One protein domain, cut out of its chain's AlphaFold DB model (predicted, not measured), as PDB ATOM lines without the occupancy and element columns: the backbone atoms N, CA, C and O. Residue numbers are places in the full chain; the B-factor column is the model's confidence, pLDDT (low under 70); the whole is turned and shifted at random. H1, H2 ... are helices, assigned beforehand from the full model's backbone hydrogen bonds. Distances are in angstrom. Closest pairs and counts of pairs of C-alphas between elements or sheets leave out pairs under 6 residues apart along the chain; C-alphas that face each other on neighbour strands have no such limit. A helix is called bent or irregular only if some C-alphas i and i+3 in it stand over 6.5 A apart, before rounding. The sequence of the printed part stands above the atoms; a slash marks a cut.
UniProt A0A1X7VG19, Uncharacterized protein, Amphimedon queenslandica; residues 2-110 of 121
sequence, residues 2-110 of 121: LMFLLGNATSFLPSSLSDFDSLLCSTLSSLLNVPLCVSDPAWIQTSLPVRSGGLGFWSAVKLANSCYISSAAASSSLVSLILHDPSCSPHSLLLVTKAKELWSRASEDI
ATOM      1  N   LEU A   2     156.755 116.761 137.863       52.84
ATOM      2  CA  LEU A   2     158.060 116.646 137.175       52.84
ATOM      3  C   LEU A   2     158.441 117.863 136.297       52.84
ATOM      4  O   LEU A   2     159.558 118.359 136.387       52.84
ATOM      5  N   MET A   3     157.491 118.407 135.524       55.59
ATOM      6  CA  MET A   3     157.690 119.624 134.709       55.59
ATOM      7  C   MET A   3     158.036 120.870 135.541       55.59
ATOM      8  O   MET A   3     158.803 121.717 135.099       55.59
ATOM      9  N   PHE A   4     157.508 120.972 136.765       53.56
ATOM     10  CA  PHE A   4     157.758 122.115 137.649       53.56
ATOM     11  C   PHE A   4     159.173 122.078 138.246       53.56
ATOM     12  O   PHE A   4     159.813 123.118 138.395       53.56
ATOM     13  N   LEU A   5     159.682 120.874 138.535       56.28
ATOM     14  CA  LEU A   5     161.072 120.663 138.942       56.28
ATOM     15  C   LEU A   5     162.041 120.957 137.789       56.28
ATOM     16  O   LEU A   5     162.975 121.731 137.974       56.28
ATOM     17  N   LEU A   6     161.793 120.417 136.590       55.38
ATOM     18  CA  LEU A   6     162.659 120.646 135.423       55.38
ATOM     19  C   LEU A   6     162.716 122.124 135.005       55.38
ATOM     20  O   LEU A   6     163.784 122.622 134.658       55.38
ATOM     21  N   GLY A   7     161.591 122.838 135.100       56.62
ATOM     22  CA  GLY A   7     161.481 124.255 134.752       56.62
ATOM     23  C   GLY A   7     162.243 125.225 135.664       56.62
ATOM     24  O   GLY A   7     162.266 126.408 135.351       56.62
ATOM     25  N   ASN A   8     162.864 124.755 136.755       54.53
ATOM     26  CA  ASN A   8     163.723 125.545 137.653       54.53
ATOM     27  C   ASN A   8     165.150 124.967 137.786       54.53
ATOM     28  O   ASN A   8     166.000 125.554 138.452       54.53
ATOM     29  N   ALA A   9     165.421 123.797 137.198       56.47
ATOM     30  CA  ALA A   9     166.574 122.970 137.559       56.47
ATOM     31  C   ALA A   9     167.868 123.261 136.784       56.47
ATOM     32  O   ALA A   9     168.898 122.677 137.123       56.47
ATOM     33  N   THR A  10     167.846 124.145 135.780       56.41
ATOM     34  CA  THR A  10     168.915 124.334 134.771       56.41
ATOM     35  C   THR A  10     170.321 124.563 135.305       56.41
ATOM     36  O   THR A  10     171.280 124.378 134.561       56.41
ATOM     37  N   SER A  11     170.483 124.948 136.569       53.34
ATOM     38  CA  SER A  11     171.805 125.156 137.164       53.34
ATOM     39  C   SER A  11     172.007 124.529 138.539       53.34
ATOM     40  O   SER A  11     173.107 124.647 139.072       53.34
ATOM     41  N   PHE A  12     170.989 123.908 139.146       54.62
ATOM     42  CA  PHE A  12     171.044 123.611 140.584       54.62
ATOM     43  C   PHE A  12     170.981 122.121 140.946       54.62
ATOM     44  O   PHE A  12     171.378 121.771 142.054       54.62
ATOM     45  N   LEU A  13     170.539 121.227 140.048       61.94
ATOM     46  CA  LEU A  13     170.357 119.805 140.395       61.94
ATOM     47  C   LEU A  13     170.914 118.789 139.376       61.94
ATOM     48  O   LEU A  13     170.224 117.815 139.068       61.94
ATOM     49  N   PRO A  14     172.155 118.933 138.867       65.62
ATOM     50  CA  PRO A  14     172.733 117.907 137.995       65.62
ATOM     51  C   PRO A  14     172.818 116.532 138.685       65.62
ATOM     52  O   PRO A  14     172.587 115.517 138.038       65.62
ATOM     53  N   SER A  15     173.067 116.489 140.000       68.69
ATOM     54  CA  SER A  15     173.120 115.243 140.779       68.69
ATOM     55  C   SER A  15     171.754 114.562 140.887       68.69
ATOM     56  O   SER A  15     171.614 113.408 140.510       68.69
ATOM     57  N   SER A  16     170.718 115.293 141.305       72.94
ATOM     58  CA  SER A  16     169.385 114.707 141.506       72.94
ATOM     59  C   SER A  16     168.717 114.267 140.194       72.94
ATOM     60  O   SER A  16     167.969 113.292 140.175       72.94
ATOM     61  N   LEU A  17     169.010 114.951 139.082       74.12
ATOM     62  CA  LEU A  17     168.551 114.535 137.751       74.12
ATOM     63  C   LEU A  17     169.310 113.300 137.240       74.12
ATOM     64  O   LEU A  17     168.703 112.439 136.609       74.12
ATOM     65  N   SER A  18     170.604 113.179 137.553       76.94
ATOM     66  CA  SER A  18     171.389 111.971 137.263       76.94
ATOM     67  C   SER A  18     170.899 110.762 138.067       76.94
ATOM     68  O   SER A  18     170.841 109.650 137.539       76.94
ATOM     69  N   ASP A  19     170.518 110.962 139.330       81.50
ATOM     70  CA  ASP A  19     169.930 109.908 140.165       81.50
ATOM     71  C   ASP A  19     168.596 109.426 139.583       81.50
ATOM     72  O   ASP A  19     168.314 108.227 139.561       81.50
ATOM     73  N   PHE A  20     167.794 110.355 139.054       82.62
ATOM     74  CA  PHE A  20     166.550 110.024 138.367       82.62
ATOM     75  C   PHE A  20     166.795 109.197 137.103       82.62
ATOM     76  O   PHE A  20     166.150 108.166 136.922       82.62
ATOM     77  N   ASP A  21     167.746 109.601 136.259       82.12
ATOM     78  CA  ASP A  21     168.108 108.839 135.059       82.12
ATOM     79  C   ASP A  21     168.644 107.445 135.425       82.12
ATOM     80  O   ASP A  21     168.306 106.460 134.770       82.12
ATOM     81  N   SER A  22     169.405 107.335 136.518       83.62
ATOM     82  CA  SER A  22     169.926 106.059 137.028       83.62
ATOM     83  C   SER A  22     168.807 105.140 137.530       83.62
ATOM     84  O   SER A  22     168.804 103.943 137.236       83.62
ATOM     85  N   LEU A  23     167.815 105.695 138.234       87.12
ATOM     86  CA  LEU A  23     166.616 104.968 138.651       87.12
ATOM     87  C   LEU A  23     165.795 104.518 137.437       87.12
ATOM     88  O   LEU A  23     165.371 103.365 137.371       87.12
ATOM     89  N   LEU A  24     165.602 105.398 136.453       84.25
ATOM     90  CA  LEU A  24     164.875 105.089 135.224       84.25
ATOM     91  C   LEU A  24     165.577 103.962 134.453       84.25
ATOM     92  O   LEU A  24     164.929 103.002 134.042       84.25
ATOM     93  N   CYS A  25     166.907 104.008 134.371       84.94
ATOM     94  CA  CYS A  25     167.725 102.950 133.785       84.94
ATOM     95  C   CYS A  25     167.555 101.618 134.526       84.94
ATOM     96  O   CYS A  25     167.213 100.616 133.906       84.94
ATOM     97  N   SER A  26     167.663 101.621 135.858       85.75
ATOM     98  CA  SER A  26     167.467 100.421 136.681       85.75
ATOM     99  C   SER A  26     166.066  99.816 136.519       85.75
ATOM    100  O   SER A  26     165.926  98.603 136.337       85.75
ATOM    101  N   THR A  27     165.020 100.648 136.519       86.94
ATOM    102  CA  THR A  27     163.637 100.180 136.329       86.94
ATOM    103  C   THR A  27     163.410  99.592 134.940       86.94
ATOM    104  O   THR A  27     162.775  98.546 134.820       86.94
ATOM    105  N   LEU A  28     163.973 100.200 133.893       84.12
ATOM    106  CA  LEU A  28     163.902  99.670 132.534       84.12
ATOM    107  C   LEU A  28     164.696  98.383 132.374       84.12
ATOM    108  O   LEU A  28     164.202  97.460 131.733       84.12
ATOM    109  N   SER A  29     165.879  98.288 132.980       86.62
ATOM    110  CA  SER A  29     166.646  97.044 133.002       86.62
ATOM    111  C   SER A  29     165.867  95.915 133.655       86.62
ATOM    112  O   SER A  29     165.842  94.805 133.131       86.62
ATOM    113  N   SER A  30     165.172  96.208 134.756       87.56
ATOM    114  CA  SER A  30     164.302  95.238 135.417       87.56
ATOM    115  C   SER A  30     163.079  94.871 134.574       87.56
ATOM    116  O   SER A  30     162.664  93.717 134.598       87.56
ATOM    117  N   LEU A  31     162.481  95.826 133.858       87.12
ATOM    118  CA  LEU A  31     161.270  95.599 133.065       87.12
ATOM    119  C   LEU A  31     161.561  94.827 131.772       87.12
ATOM    120  O   LEU A  31     160.803  93.938 131.395       87.12
ATOM    121  N   LEU A  32     162.649  95.184 131.089       82.31
ATOM    122  CA  LEU A  32     163.062  94.594 129.816       82.31
ATOM    123  C   LEU A  32     163.947  93.358 130.009       82.31
ATOM    124  O   LEU A  32     164.204  92.643 129.044       82.31
ATOM    125  N   ASN A  33     164.395  93.096 131.242       85.94
ATOM    126  CA  ASN A  33     165.331  92.029 131.588       85.94
ATOM    127  C   ASN A  33     166.648  92.105 130.784       85.94
ATOM    128  O   ASN A  33     167.244  91.086 130.435       85.94
ATOM    129  N   VAL A  34     167.087  93.329 130.473       81.94
ATOM    130  CA  VAL A  34     168.316  93.632 129.725       81.94
ATOM    131  C   VAL A  34     169.201  94.526 130.595       81.94
ATOM    132  O   VAL A  34     168.697  95.508 131.148       81.94
ATOM    133  N   PRO A  35     170.510  94.241 130.725       79.00
ATOM    134  CA  PRO A  35     171.424  95.153 131.401       79.00
ATOM    135  C   PRO A  35     171.556  96.428 130.561       79.00
ATOM    136  O   PRO A  35     172.152  96.407 129.491       79.00
ATOM    137  N   LEU A  36     170.967  97.528 131.030       77.06
ATOM    138  CA  LEU A  36     171.087  98.843 130.406       77.06
ATOM    139  C   LEU A  36     171.948  99.713 131.313       77.06
ATOM    140  O   LEU A  36     171.855  99.648 132.539       77.06
ATOM    141  N   CYS A  37     172.792 100.530 130.697       75.88
ATOM    142  CA  CYS A  37     173.582 101.538 131.385       75.88
ATOM    143  C   CYS A  37     173.364 102.886 130.701       75.88
ATOM    144  O   CYS A  37     173.193 102.946 129.488       75.88
ATOM    145  N   VAL A  38     173.427 103.981 131.461       69.44
ATOM    146  CA  VAL A  38     173.256 105.353 130.947       69.44
ATOM    147  C   VAL A  38     174.280 105.697 129.848       69.44
ATOM    148  O   VAL A  38     174.011 106.533 128.991       69.44
ATOM    149  N   SER A  39     175.442 105.033 129.841       72.06
ATOM    150  CA  SER A  39     176.492 105.215 128.827       72.06
ATOM    151  C   SER A  39     176.372 104.272 127.618       72.06
ATOM    152  O   SER A  39     177.216 104.326 126.725       72.06
ATOM    153  N   ASP A  40     175.384 103.377 127.598       76.44
ATOM    154  CA  ASP A  40     175.218 102.380 126.540       76.44
ATOM    155  C   ASP A  40     174.581 103.020 125.286       76.44
ATOM    156  O   ASP A  40     173.623 103.789 125.421       76.44
ATOM    157  N   PRO A  41     175.027 102.706 124.055       74.75
ATOM    158  CA  PRO A  41     174.298 103.085 122.841       74.75
ATOM    159  C   PRO A  41     172.817 102.663 122.856       74.75
ATOM    160  O   PRO A  41     171.983 103.367 122.287       74.75
ATOM    161  N   ALA A  42     172.451 101.585 123.558       74.38
ATOM    162  CA  ALA A  42     171.060 101.187 123.764       74.38
ATOM    163  C   ALA A  42     170.245 102.254 124.521       74.38
ATOM    164  O   ALA A  42     169.075 102.461 124.206       74.38
ATOM    165  N   TRP A  43     170.862 102.978 125.464       76.94
ATOM    166  CA  TRP A  43     170.249 104.100 126.191       76.94
ATOM    167  C   TRP A  43     170.071 105.357 125.324       76.94
ATOM    168  O   TRP A  43     169.186 106.188 125.549       76.94
ATOM    169  N   ILE A  44     170.906 105.503 124.296       74.62
ATOM    170  CA  ILE A  44     170.731 106.539 123.275       74.62
ATOM    171  C   ILE A  44     169.598 106.132 122.328       74.62
ATOM    172  O   ILE A  44     168.732 106.947 122.013       74.62
ATOM    173  N   GLN A  45     169.546 104.865 121.911       77.50
ATOM    174  CA  GLN A  45     168.515 104.360 121.002       77.50
ATOM    175  C   GLN A  45     167.114 104.496 121.590       77.50
ATOM    176  O   GLN A  45     166.153 104.874 120.925       77.50
ATOM    177  N   THR A  46     166.982 104.219 122.868       77.31
ATOM    178  CA  THR A  46     165.730 104.385 123.582       77.31
ATOM    179  C   THR A  46     165.265 105.837 123.710       77.31
ATOM    180  O   THR A  46     164.077 106.061 123.939       77.31
ATOM    181  N   SER A  47     166.155 106.811 123.507       74.75
ATOM    182  CA  SER A  47     165.811 108.230 123.387       74.75
ATOM    183  C   SER A  47     165.163 108.596 122.056       74.75
ATOM    184  O   SER A  47     164.604 109.690 121.927       74.75
ATOM    185  N   LEU A  48     165.183 107.698 121.068       76.69
ATOM    186  CA  LEU A  48     164.459 107.901 119.822       76.69
ATOM    187  C   LEU A  48     162.951 107.685 119.999       76.69
ATOM    188  O   LEU A  48     162.514 106.883 120.829       76.69
ATOM    189  N   PRO A  49     162.128 108.373 119.190       67.12
ATOM    190  CA  PRO A  49     160.696 108.135 119.172       67.12
ATOM    191  C   PRO A  49     160.384 106.694 118.744       67.12
ATOM    192  O   PRO A  49     161.103 106.099 117.941       67.12
ATOM    193  N   VAL A  50     159.251 106.166 119.217       74.56
ATOM    194  CA  VAL A  50     158.799 104.786 118.934       74.56
ATOM    195  C   VAL A  50     158.760 104.481 117.435       74.56
ATOM    196  O   VAL A  50     159.127 103.390 117.008       74.56
ATOM    197  N   ARG A  51     158.427 105.479 116.602       76.88
ATOM    198  CA  ARG A  51     158.433 105.360 115.132       76.88
ATOM    199  C   ARG A  51     159.799 105.019 114.520       76.88
ATOM    200  O   ARG A  51     159.849 104.593 113.374       76.88
ATOM    201  N   SER A  52     160.879 105.266 115.252       74.81
ATOM    202  CA  SER A  52     162.268 105.038 114.846       74.81
ATOM    203  C   SER A  52     162.899 103.865 115.605       74.81
ATOM    204  O   SER A  52     164.114 103.711 115.572       74.81
ATOM    205  N   GLY A  53     162.094 103.045 116.297       71.12
ATOM    206  CA  GLY A  53     162.576 101.877 117.040       71.12
ATOM    207  C   GLY A  53     163.184 102.192 118.412       71.12
ATOM    208  O   GLY A  53     163.941 101.375 118.932       71.12
ATOM    209  N   GLY A  54     162.882 103.364 118.982       79.44
ATOM    210  CA  GLY A  54     163.248 103.731 120.353       79.44
ATOM    211  C   GLY A  54     162.084 103.614 121.344       79.44
ATOM    212  O   GLY A  54     160.966 103.254 120.976       79.44
ATOM    213  N   LEU A  55     162.336 103.934 122.615       76.00
ATOM    214  CA  LEU A  55     161.331 103.922 123.689       76.00
ATOM    215  C   LEU A  55     160.763 105.320 123.994       76.00
ATOM    216  O   LEU A  55     159.787 105.440 124.731       76.00
ATOM    217  N   GLY A  56     161.357 106.373 123.434       73.44
ATOM    218  CA  GLY A  56     160.985 107.765 123.657       73.44
ATOM    219  C   GLY A  56     161.365 108.334 125.026       73.44
ATOM    220  O   GLY A  56     160.776 109.340 125.418       73.44
ATOM    221  N   PHE A  57     162.304 107.737 125.769       74.56
ATOM    222  CA  PHE A  57     162.750 108.321 127.039       74.56
ATOM    223  C   PHE A  57     163.944 109.248 126.832       74.56
ATOM    224  O   PHE A  57     164.945 108.855 126.262       74.56
ATOM    225  N   TRP A  58     163.869 110.486 127.307       72.88
ATOM    226  CA  TRP A  58     165.010 111.403 127.292       72.88
ATOM    227  C   TRP A  58     165.603 111.533 128.682       72.88
ATOM    228  O   TRP A  58     164.863 111.593 129.663       72.88
ATOM    229  N   SER A  59     166.932 111.642 128.742       75.25
ATOM    230  CA  SER A  59     167.635 112.029 129.965       75.25
ATOM    231  C   SER A  59     167.014 113.303 130.538       75.25
ATOM    232  O   SER A  59     166.891 114.323 129.845       75.25
ATOM    233  N   ALA A  60     166.641 113.251 131.816       76.38
ATOM    234  CA  ALA A  60     166.047 114.373 132.524       76.38
ATOM    235  C   ALA A  60     167.007 115.572 132.567       76.38
ATOM    236  O   ALA A  60     166.562 116.719 132.513       76.38
ATOM    237  N   VAL A  61     168.320 115.313 132.568       75.06
ATOM    238  CA  VAL A  61     169.376 116.331 132.473       75.06
ATOM    239  C   VAL A  61     169.320 117.066 131.129       75.06
ATOM    240  O   VAL A  61     169.319 118.298 131.103       75.06
ATOM    241  N   LYS A  62     169.217 116.337 130.006       72.12
ATOM    242  CA  LYS A  62     169.107 116.943 128.662       72.12
ATOM    243  C   LYS A  62     167.772 117.687 128.484       72.12
ATOM    244  O   LYS A  62     167.738 118.749 127.859       72.12
ATOM    245  N   LEU A  63     166.685 117.177 129.070       77.62
ATOM    246  CA  LEU A  63     165.349 117.778 128.980       77.62
ATOM    247  C   LEU A  63     165.166 119.009 129.890       77.62
ATOM    248  O   LEU A  63     164.385 119.903 129.560       77.62
ATOM    249  N   ALA A  64     165.884 119.100 131.013       77.38
ATOM    250  CA  ALA A  64     165.775 120.226 131.943       77.38
ATOM    251  C   ALA A  64     166.051 121.573 131.266       77.38
ATOM    252  O   ALA A  64     165.308 122.534 131.466       77.38
ATOM    253  N   ASN A  65     167.061 121.625 130.396       75.75
ATOM    254  CA  ASN A  65     167.447 122.859 129.722       75.75
ATOM    255  C   ASN A  65     166.381 123.347 128.739       75.75
ATOM    256  O   ASN A  65     166.045 124.532 128.741       75.75
ATOM    257  N   SER A  66     165.804 122.450 127.934       77.38
ATOM    258  CA  SER A  66     164.741 122.821 126.994       77.38
ATOM    259  C   SER A  66     163.451 123.205 127.722       77.38
ATOM    260  O   SER A  66     162.813 124.195 127.361       77.38
ATOM    261  N   CYS A  67     163.106 122.485 128.794       80.44
ATOM    262  CA  CYS A  67     161.948 122.783 129.630       80.44
ATOM    263  C   CYS A  67     162.075 124.155 130.309       80.44
ATOM    264  O   CYS A  67     161.136 124.949 130.269       80.44
ATOM    265  N   TYR A  68     163.249 124.485 130.854       78.69
ATOM    266  CA  TYR A  68     163.517 125.796 131.444       78.69
ATOM    267  C   TYR A  68     163.441 126.931 130.421       78.69
ATOM    268  O   TYR A  68     162.782 127.933 130.679       78.69
ATOM    269  N   ILE A  69     164.067 126.782 129.246       79.06
ATOM    270  CA  ILE A  69     164.001 127.802 128.185       79.06
ATOM    271  C   ILE A  69     162.547 128.015 127.748       79.06
ATOM    272  O   ILE A  69     162.111 129.155 127.597       79.06
ATOM    273  N   SER A  70     161.780 126.932 127.588       82.69
ATOM    274  CA  SER A  70     160.358 126.998 127.246       82.69
ATOM    275  C   SER A  70     159.536 127.685 128.341       82.69
ATOM    276  O   SER A  70     158.726 128.557 128.036       82.69
ATOM    277  N   SER A  71     159.795 127.371 129.614       81.12
ATOM    278  CA  SER A  71     159.150 128.006 130.770       81.12
ATOM    279  C   SER A  71     159.470 129.502 130.860       81.12
ATOM    280  O   SER A  71     158.571 130.325 131.046       81.12
ATOM    281  N   ALA A  72     160.734 129.878 130.648       79.88
ATOM    282  CA  ALA A  72     161.172 131.270 130.607       79.88
ATOM    283  C   ALA A  72     160.524 132.034 129.439       79.88
ATOM    284  O   ALA A  72     160.087 133.171 129.612       79.88
ATOM    285  N   ALA A  73     160.402 131.402 128.267       82.38
ATOM    286  CA  ALA A  73     159.721 131.984 127.114       82.38
ATOM    287  C   ALA A  73     158.213 132.155 127.357       82.38
ATOM    288  O   ALA A  73     157.669 133.220 127.075       82.38
ATOM    289  N   ALA A  74     157.545 131.150 127.931       82.56
ATOM    290  CA  ALA A  74     156.123 131.211 128.267       82.56
ATOM    291  C   ALA A  74     155.829 132.279 129.335       82.56
ATOM    292  O   ALA A  74     154.839 133.002 129.247       82.56
ATOM    293  N   SER A  75     156.728 132.426 130.309       78.56
ATOM    294  CA  SER A  75     156.604 133.418 131.382       78.56
ATOM    295  C   SER A  75     156.978 134.834 130.935       78.56
ATOM    296  O   SER A  75     156.656 135.788 131.635       78.56
ATOM    297  N   SER A  76     157.602 135.001 129.763       77.19
ATOM    298  CA  SER A  76     158.051 136.294 129.222       77.19
ATOM    299  C   SER A  76     156.945 137.348 129.178       77.19
ATOM    300  O   SER A  76     157.121 138.470 129.654       77.19
ATOM    301  N   SER A  77     155.776 136.973 128.653       77.75
ATOM    302  CA  SER A  77     154.638 137.890 128.529       77.75
ATOM    303  C   SER A  77     154.105 138.326 129.896       77.75
ATOM    304  O   SER A  77     153.759 139.491 130.079       77.75
ATOM    305  N   LEU A  78     154.092 137.408 130.865       79.19
ATOM    306  CA  LEU A  78     153.629 137.661 132.226       79.19
ATOM    307  C   LEU A  78     154.624 138.558 132.982       79.19
ATOM    308  O   LEU A  78     154.233 139.552 133.587       79.19
ATOM    309  N   VAL A  79     155.921 138.258 132.884       77.12
ATOM    310  CA  VAL A  79     157.004 139.052 133.484       77.12
ATOM    311  C   VAL A  79     156.996 140.487 132.949       77.12
ATOM    312  O   VAL A  79     157.082 141.427 133.736       77.12
ATOM    313  N   SER A  80     156.811 140.667 131.638       75.62
ATOM    314  CA  SER A  80     156.714 141.992 131.016       75.62
ATOM    315  C   SER A  80     155.499 142.788 131.514       75.62
ATOM    316  O   SER A  80     155.614 143.988 131.756       75.62
ATOM    317  N   LEU A  81     154.361 142.120 131.743       81.06
ATOM    318  CA  LEU A  81     153.151 142.752 132.272       81.06
ATOM    319  C   LEU A  81     153.309 143.204 133.735       81.06
ATOM    320  O   LEU A  81     152.818 144.269 134.100       81.06
ATOM    321  N   ILE A  82     153.993 142.407 134.566       82.12
ATOM    322  CA  ILE A  82     154.234 142.730 135.983       82.12
ATOM    323  C   ILE A  82     155.253 143.861 136.130       82.12
ATOM    324  O   ILE A  82     155.035 144.780 136.915       82.12
ATOM    325  N   LEU A  83     156.373 143.784 135.408       75.81
ATOM    326  CA  LEU A  83     157.477 144.734 135.564       75.81
ATOM    327  C   LEU A  83     157.238 146.056 134.828       75.81
ATOM    328  O   LEU A  83     157.953 147.016 135.096       75.81
ATOM    329  N   HIS A  84     156.238 146.119 133.935       68.31
ATOM    330  CA  HIS A  84     155.874 147.313 133.161       68.31
ATOM    331  C   HIS A  84     157.070 147.967 132.442       68.31
ATOM    332  O   HIS A  84     157.068 149.164 132.159       68.31
ATOM    333  N   ASP A  85     158.097 147.170 132.147       62.19
ATOM    334  CA  ASP A  85     159.362 147.611 131.585       62.19
ATOM    335  C   ASP A  85     159.740 146.677 130.417       62.19
ATOM    336  O   ASP A  85     159.932 145.472 130.620       62.19
ATOM    337  N   PRO A  86     159.823 147.194 129.177       58.66
ATOM    338  CA  PRO A  86     160.158 146.396 127.997       58.66
ATOM    339  C   PRO A  86     161.657 146.063 127.879       58.66
ATOM    340  O   PRO A  86     162.034 145.268 127.019       58.66
ATOM    341  N   SER A  87     162.526 146.650 128.710       55.47
ATOM    342  CA  SER A  87     163.969 146.373 128.743       55.47
ATOM    343  C   SER A  87     164.321 145.153 129.603       55.47
ATOM    344  O   SER A  87     165.338 144.494 129.360       55.47
ATOM    345  N   CYS A  88     163.439 144.765 130.531       53.59
ATOM    346  CA  CYS A  88     163.542 143.526 131.303       53.59
ATOM    347  C   CYS A  88     163.016 142.323 130.497       53.59
ATOM    348  O   CYS A  88     162.120 141.586 130.907       53.59
ATOM    349  N   SER A  89     163.557 142.132 129.293       57.31
ATOM    350  CA  SER A  89     163.296 140.934 128.498       57.31
ATOM    351  C   SER A  89     163.953 139.723 129.176       57.31
ATOM    352  O   SER A  89     165.126 139.804 129.552       57.31
ATOM    353  N   PRO A  90     163.282 138.562 129.298       57.88
ATOM    354  CA  PRO A  90     163.879 137.349 129.871       57.88
ATOM    355  C   PRO A  90     165.081 136.834 129.070       57.88
ATOM    356  O   PRO A  90     165.836 135.996 129.555       57.88
ATOM    357  N   HIS A  91     165.301 137.361 127.862       55.81
ATOM    358  CA  HIS A  91     166.498 137.113 127.066       55.81
ATOM    359  C   HIS A  91     167.771 137.761 127.652       55.81
ATOM    360  O   HIS A  91     168.878 137.379 127.275       55.81
ATOM    361  N   SER A  92     167.613 138.713 128.577       56.75
ATOM    362  CA  SER A  92     168.689 139.401 129.302       56.75
ATOM    363  C   SER A  92     169.090 138.684 130.599       56.75
ATOM    364  O   SER A  92     170.063 139.071 131.246       56.75
ATOM    365  N   LEU A  93     168.360 137.637 131.006       68.81
ATOM    366  CA  LEU A  93     168.676 136.885 132.218       68.81
ATOM    367  C   LEU A  93     169.856 135.941 131.964       68.81
ATOM    368  O   LEU A  93     169.776 135.027 131.143       68.81
ATOM    369  N   LEU A  94     170.927 136.118 132.745       71.56
ATOM    370  CA  LEU A  94     172.152 135.306 132.721       71.56
ATOM    371  C   LEU A  94     171.869 133.791 132.688       71.56
ATOM    372  O   LEU A  94     172.538 133.043 131.979       71.56
ATOM    373  N   LEU A  95     170.846 133.352 133.425       71.56
ATOM    374  CA  LEU A  95     170.420 131.953 133.518       71.56
ATOM    375  C   LEU A  95     169.821 131.423 132.208       71.56
ATOM    376  O   LEU A  95     170.071 130.278 131.842       71.56
ATOM    377  N   VAL A  96     169.057 132.243 131.478       75.69
ATOM    378  CA  VAL A  96     168.482 131.865 130.175       75.69
ATOM    379  C   VAL A  96     169.585 131.757 129.131       75.69
ATOM    380  O   VAL A  96     169.626 130.779 128.391       75.69
ATOM    381  N   THR A  97     170.532 132.698 129.116       77.44
ATOM    382  CA  THR A  97     171.701 132.628 128.228       77.44
ATOM    383  C   THR A  97     172.544 131.389 128.521       77.44
ATOM    384  O   THR A  97     172.856 130.640 127.598       77.44
ATOM    385  N   LYS A  98     172.822 131.092 129.799       78.00
ATOM    386  CA  LYS A  98     173.535 129.870 130.206       78.00
ATOM    387  C   LYS A  98     172.800 128.591 129.808       78.00
ATOM    388  O   LYS A  98     173.423 127.673 129.281       78.00
ATOM    389  N   ALA A  99     171.484 128.535 130.001       75.19
ATOM    390  CA  ALA A  99     170.680 127.393 129.576       75.19
ATOM    391  C   ALA A  99     170.706 127.207 128.048       75.19
ATOM    392  O   ALA A  99     170.825 126.077 127.578       75.19
ATOM    393  N   LYS A 100     170.648 128.301 127.270       78.44
ATOM    394  CA  LYS A 100     170.764 128.263 125.802       78.44
ATOM    395  C   LYS A 100     172.138 127.770 125.347       78.44
ATOM    396  O   LYS A 100     172.191 126.944 124.442       78.44
ATOM    397  N   GLU A 101     173.225 128.216 125.981       81.50
ATOM    398  CA  GLU A 101     174.582 127.712 125.702       81.50
ATOM    399  C   GLU A 101     174.680 126.199 125.949       81.50
ATOM    400  O   GLU A 101     175.179 125.457 125.103       81.50
ATOM    401  N   LEU A 102     174.172 125.730 127.093       78.12
ATOM    402  CA  LEU A 102     174.189 124.310 127.447       78.12
ATOM    403  C   LEU A 102     173.314 123.466 126.513       78.12
ATOM    404  O   LEU A 102     173.703 122.361 126.146       78.12
ATOM    405  N   TRP A 103     172.148 123.977 126.108       76.19
ATOM    406  CA  TRP A 103     171.285 123.304 125.138       76.19
ATOM    407  C   TRP A 103     171.929 123.226 123.749       76.19
ATOM    408  O   TRP A 103     171.912 122.161 123.138       76.19
ATOM    409  N   SER A 104     172.565 124.311 123.286       80.38
ATOM    410  CA  SER A 104     173.293 124.329 122.011       80.38
ATOM    411  C   SER A 104     174.386 123.261 121.991       80.38
ATOM    412  O   SER A 104     174.406 122.431 121.087       80.38
ATOM    413  N   ARG A 105     175.218 123.197 123.041       76.56
ATOM    414  CA  ARG A 105     176.263 122.167 123.185       76.56
ATOM    415  C   ARG A 105     175.700 120.746 123.219       76.56
ATOM    416  O   ARG A 105     176.282 119.838 122.640       76.56
ATOM    417  N   ALA A 106     174.567 120.541 123.889       69.06
ATOM    418  CA  ALA A 106     173.930 119.227 123.972       69.06
ATOM    419  C   ALA A 106     173.304 118.771 122.642       69.06
ATOM    420  O   ALA A 106     173.112 117.572 122.454       69.06
ATOM    421  N   SER A 107     172.967 119.701 121.742       64.19
ATOM    422  CA  SER A 107     172.398 119.391 120.424       64.19
ATOM    423  C   SER A 107     173.446 118.965 119.389       64.19
ATOM    424  O   SER A 107     173.129 118.177 118.502       64.19
ATOM    425  N   GLU A 108     174.695 119.421 119.528       60.09
ATOM    426  CA  GLU A 108     175.808 119.045 118.638       60.09
ATOM    427  C   GLU A 108     176.229 117.573 118.818       60.09
ATOM    428  O   GLU A 108     176.633 116.919 117.862       60.09
ATOM    429  N   ASP A 109     176.026 117.023 120.018       54.12
ATOM    430  CA  ASP A 109     176.299 115.629 120.411       54.12
ATOM    431  C   ASP A 109     175.390 114.585 119.712       54.12
ATOM    432  O   ASP A 109     175.581 113.382 119.850       54.12
ATOM    433  N   ILE A 110     174.370 115.030 118.967       53.66
ATOM    434  CA  ILE A 110     173.402 114.173 118.254       53.66
ATOM    435  C   ILE A 110     173.721 114.025 116.759       53.66
ATOM    436  O   ILE A 110     173.076 113.229 116.077       53.66
TER     437      ILE A 110
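What this domain is: This is residues 2 to 110 of the 121 residues of an uncharacterized protein of Amphimedon queenslandica (UniProt A0A1X7VG19). A long, kinked helix, H4, and H5, which folds back beside its first part, make a helical hairpin at one end of a loose rod; H2 meets the beginning of H4 near its own beginning and reaches out toward the other end, with the short H3 and the loop of residues 46 to 59 at that end too. The short H1 packs on the first part of H4, and the tip of residues 81 to 87 sticks out at the far end. The printed part has 109 residues with five named helices, H1 to H5 in that order, and no named strand; its class is all helix. It is loose, with a radius of gyration of the C-alphas of 16.8 A, and spans 56 by 24 by 21 A.

Where its parts are: H1 is residues 2 to 6, 6.3 A long, with C-alpha 2 at (158.060, 116.646, 137.175). H2 is residues 14 to 32 and 26.5 A long. H3 is residues 41 to 45 and 6.2 A long. H4, the longest helix, is residues 60 to 83 and 31.7 A long, with C-alpha 60 at (166.047, 114.373, 132.524). H4 has a kink of 46 degrees near residue 77 and is only just irregular: C-alphas 74 and 77 are 6.8 A apart. H5 is residues 94 to 108, 21.8 A long, ending with C-alpha 108 at (175.808, 119.045, 118.638).

How they stand to each other: H4 is the hub, touching three helices. With its residues 60 to 68 alone it touches H1, where the closest C-alphas, those of Leu 6 and Ala 64, are 4.7 A apart. H2, with residues 14 to 21 alone, touches residues 60 to 61 of H4; the closest C-alphas, those of Leu 17 and Val 61, are 5.6 A apart. H2 and H4 run opposite ways at a steep tilt of 49 degrees. H4 and H5 form a helical hairpin, running opposite ways at a shallow tilt of 34.7 degrees, only just short of steep. In that hairpin H4 touches H5 with residues 62 to 72 alone, and the closest C-alphas, those of Asn 65 and Ala 99, are 5.6 A apart. H3 touches no helix; it is only just apart from H2, with closest C-alphas 8.1 A apart. H2 and H5 are apart. Every O i to N i+4 pair is within hydrogen-bond range in H1, H2, H3 and H5; in H4 16 of 20 are.

The domain as a whole: The C-alphas farthest apart, those of Asn 33 and His 84, are 56.1 A apart. The printed part has no cut. The link from H3 to H4, 14 residues, is long; the other links are short. Residues 81 to 87, of which 81 to 83 belong to H4, stand free. The mean pLDDT of the printed part is 73.0, and 31 residues are under 70: residues 2 to 15, 38, 49, 84 to 93 and 106 to 110.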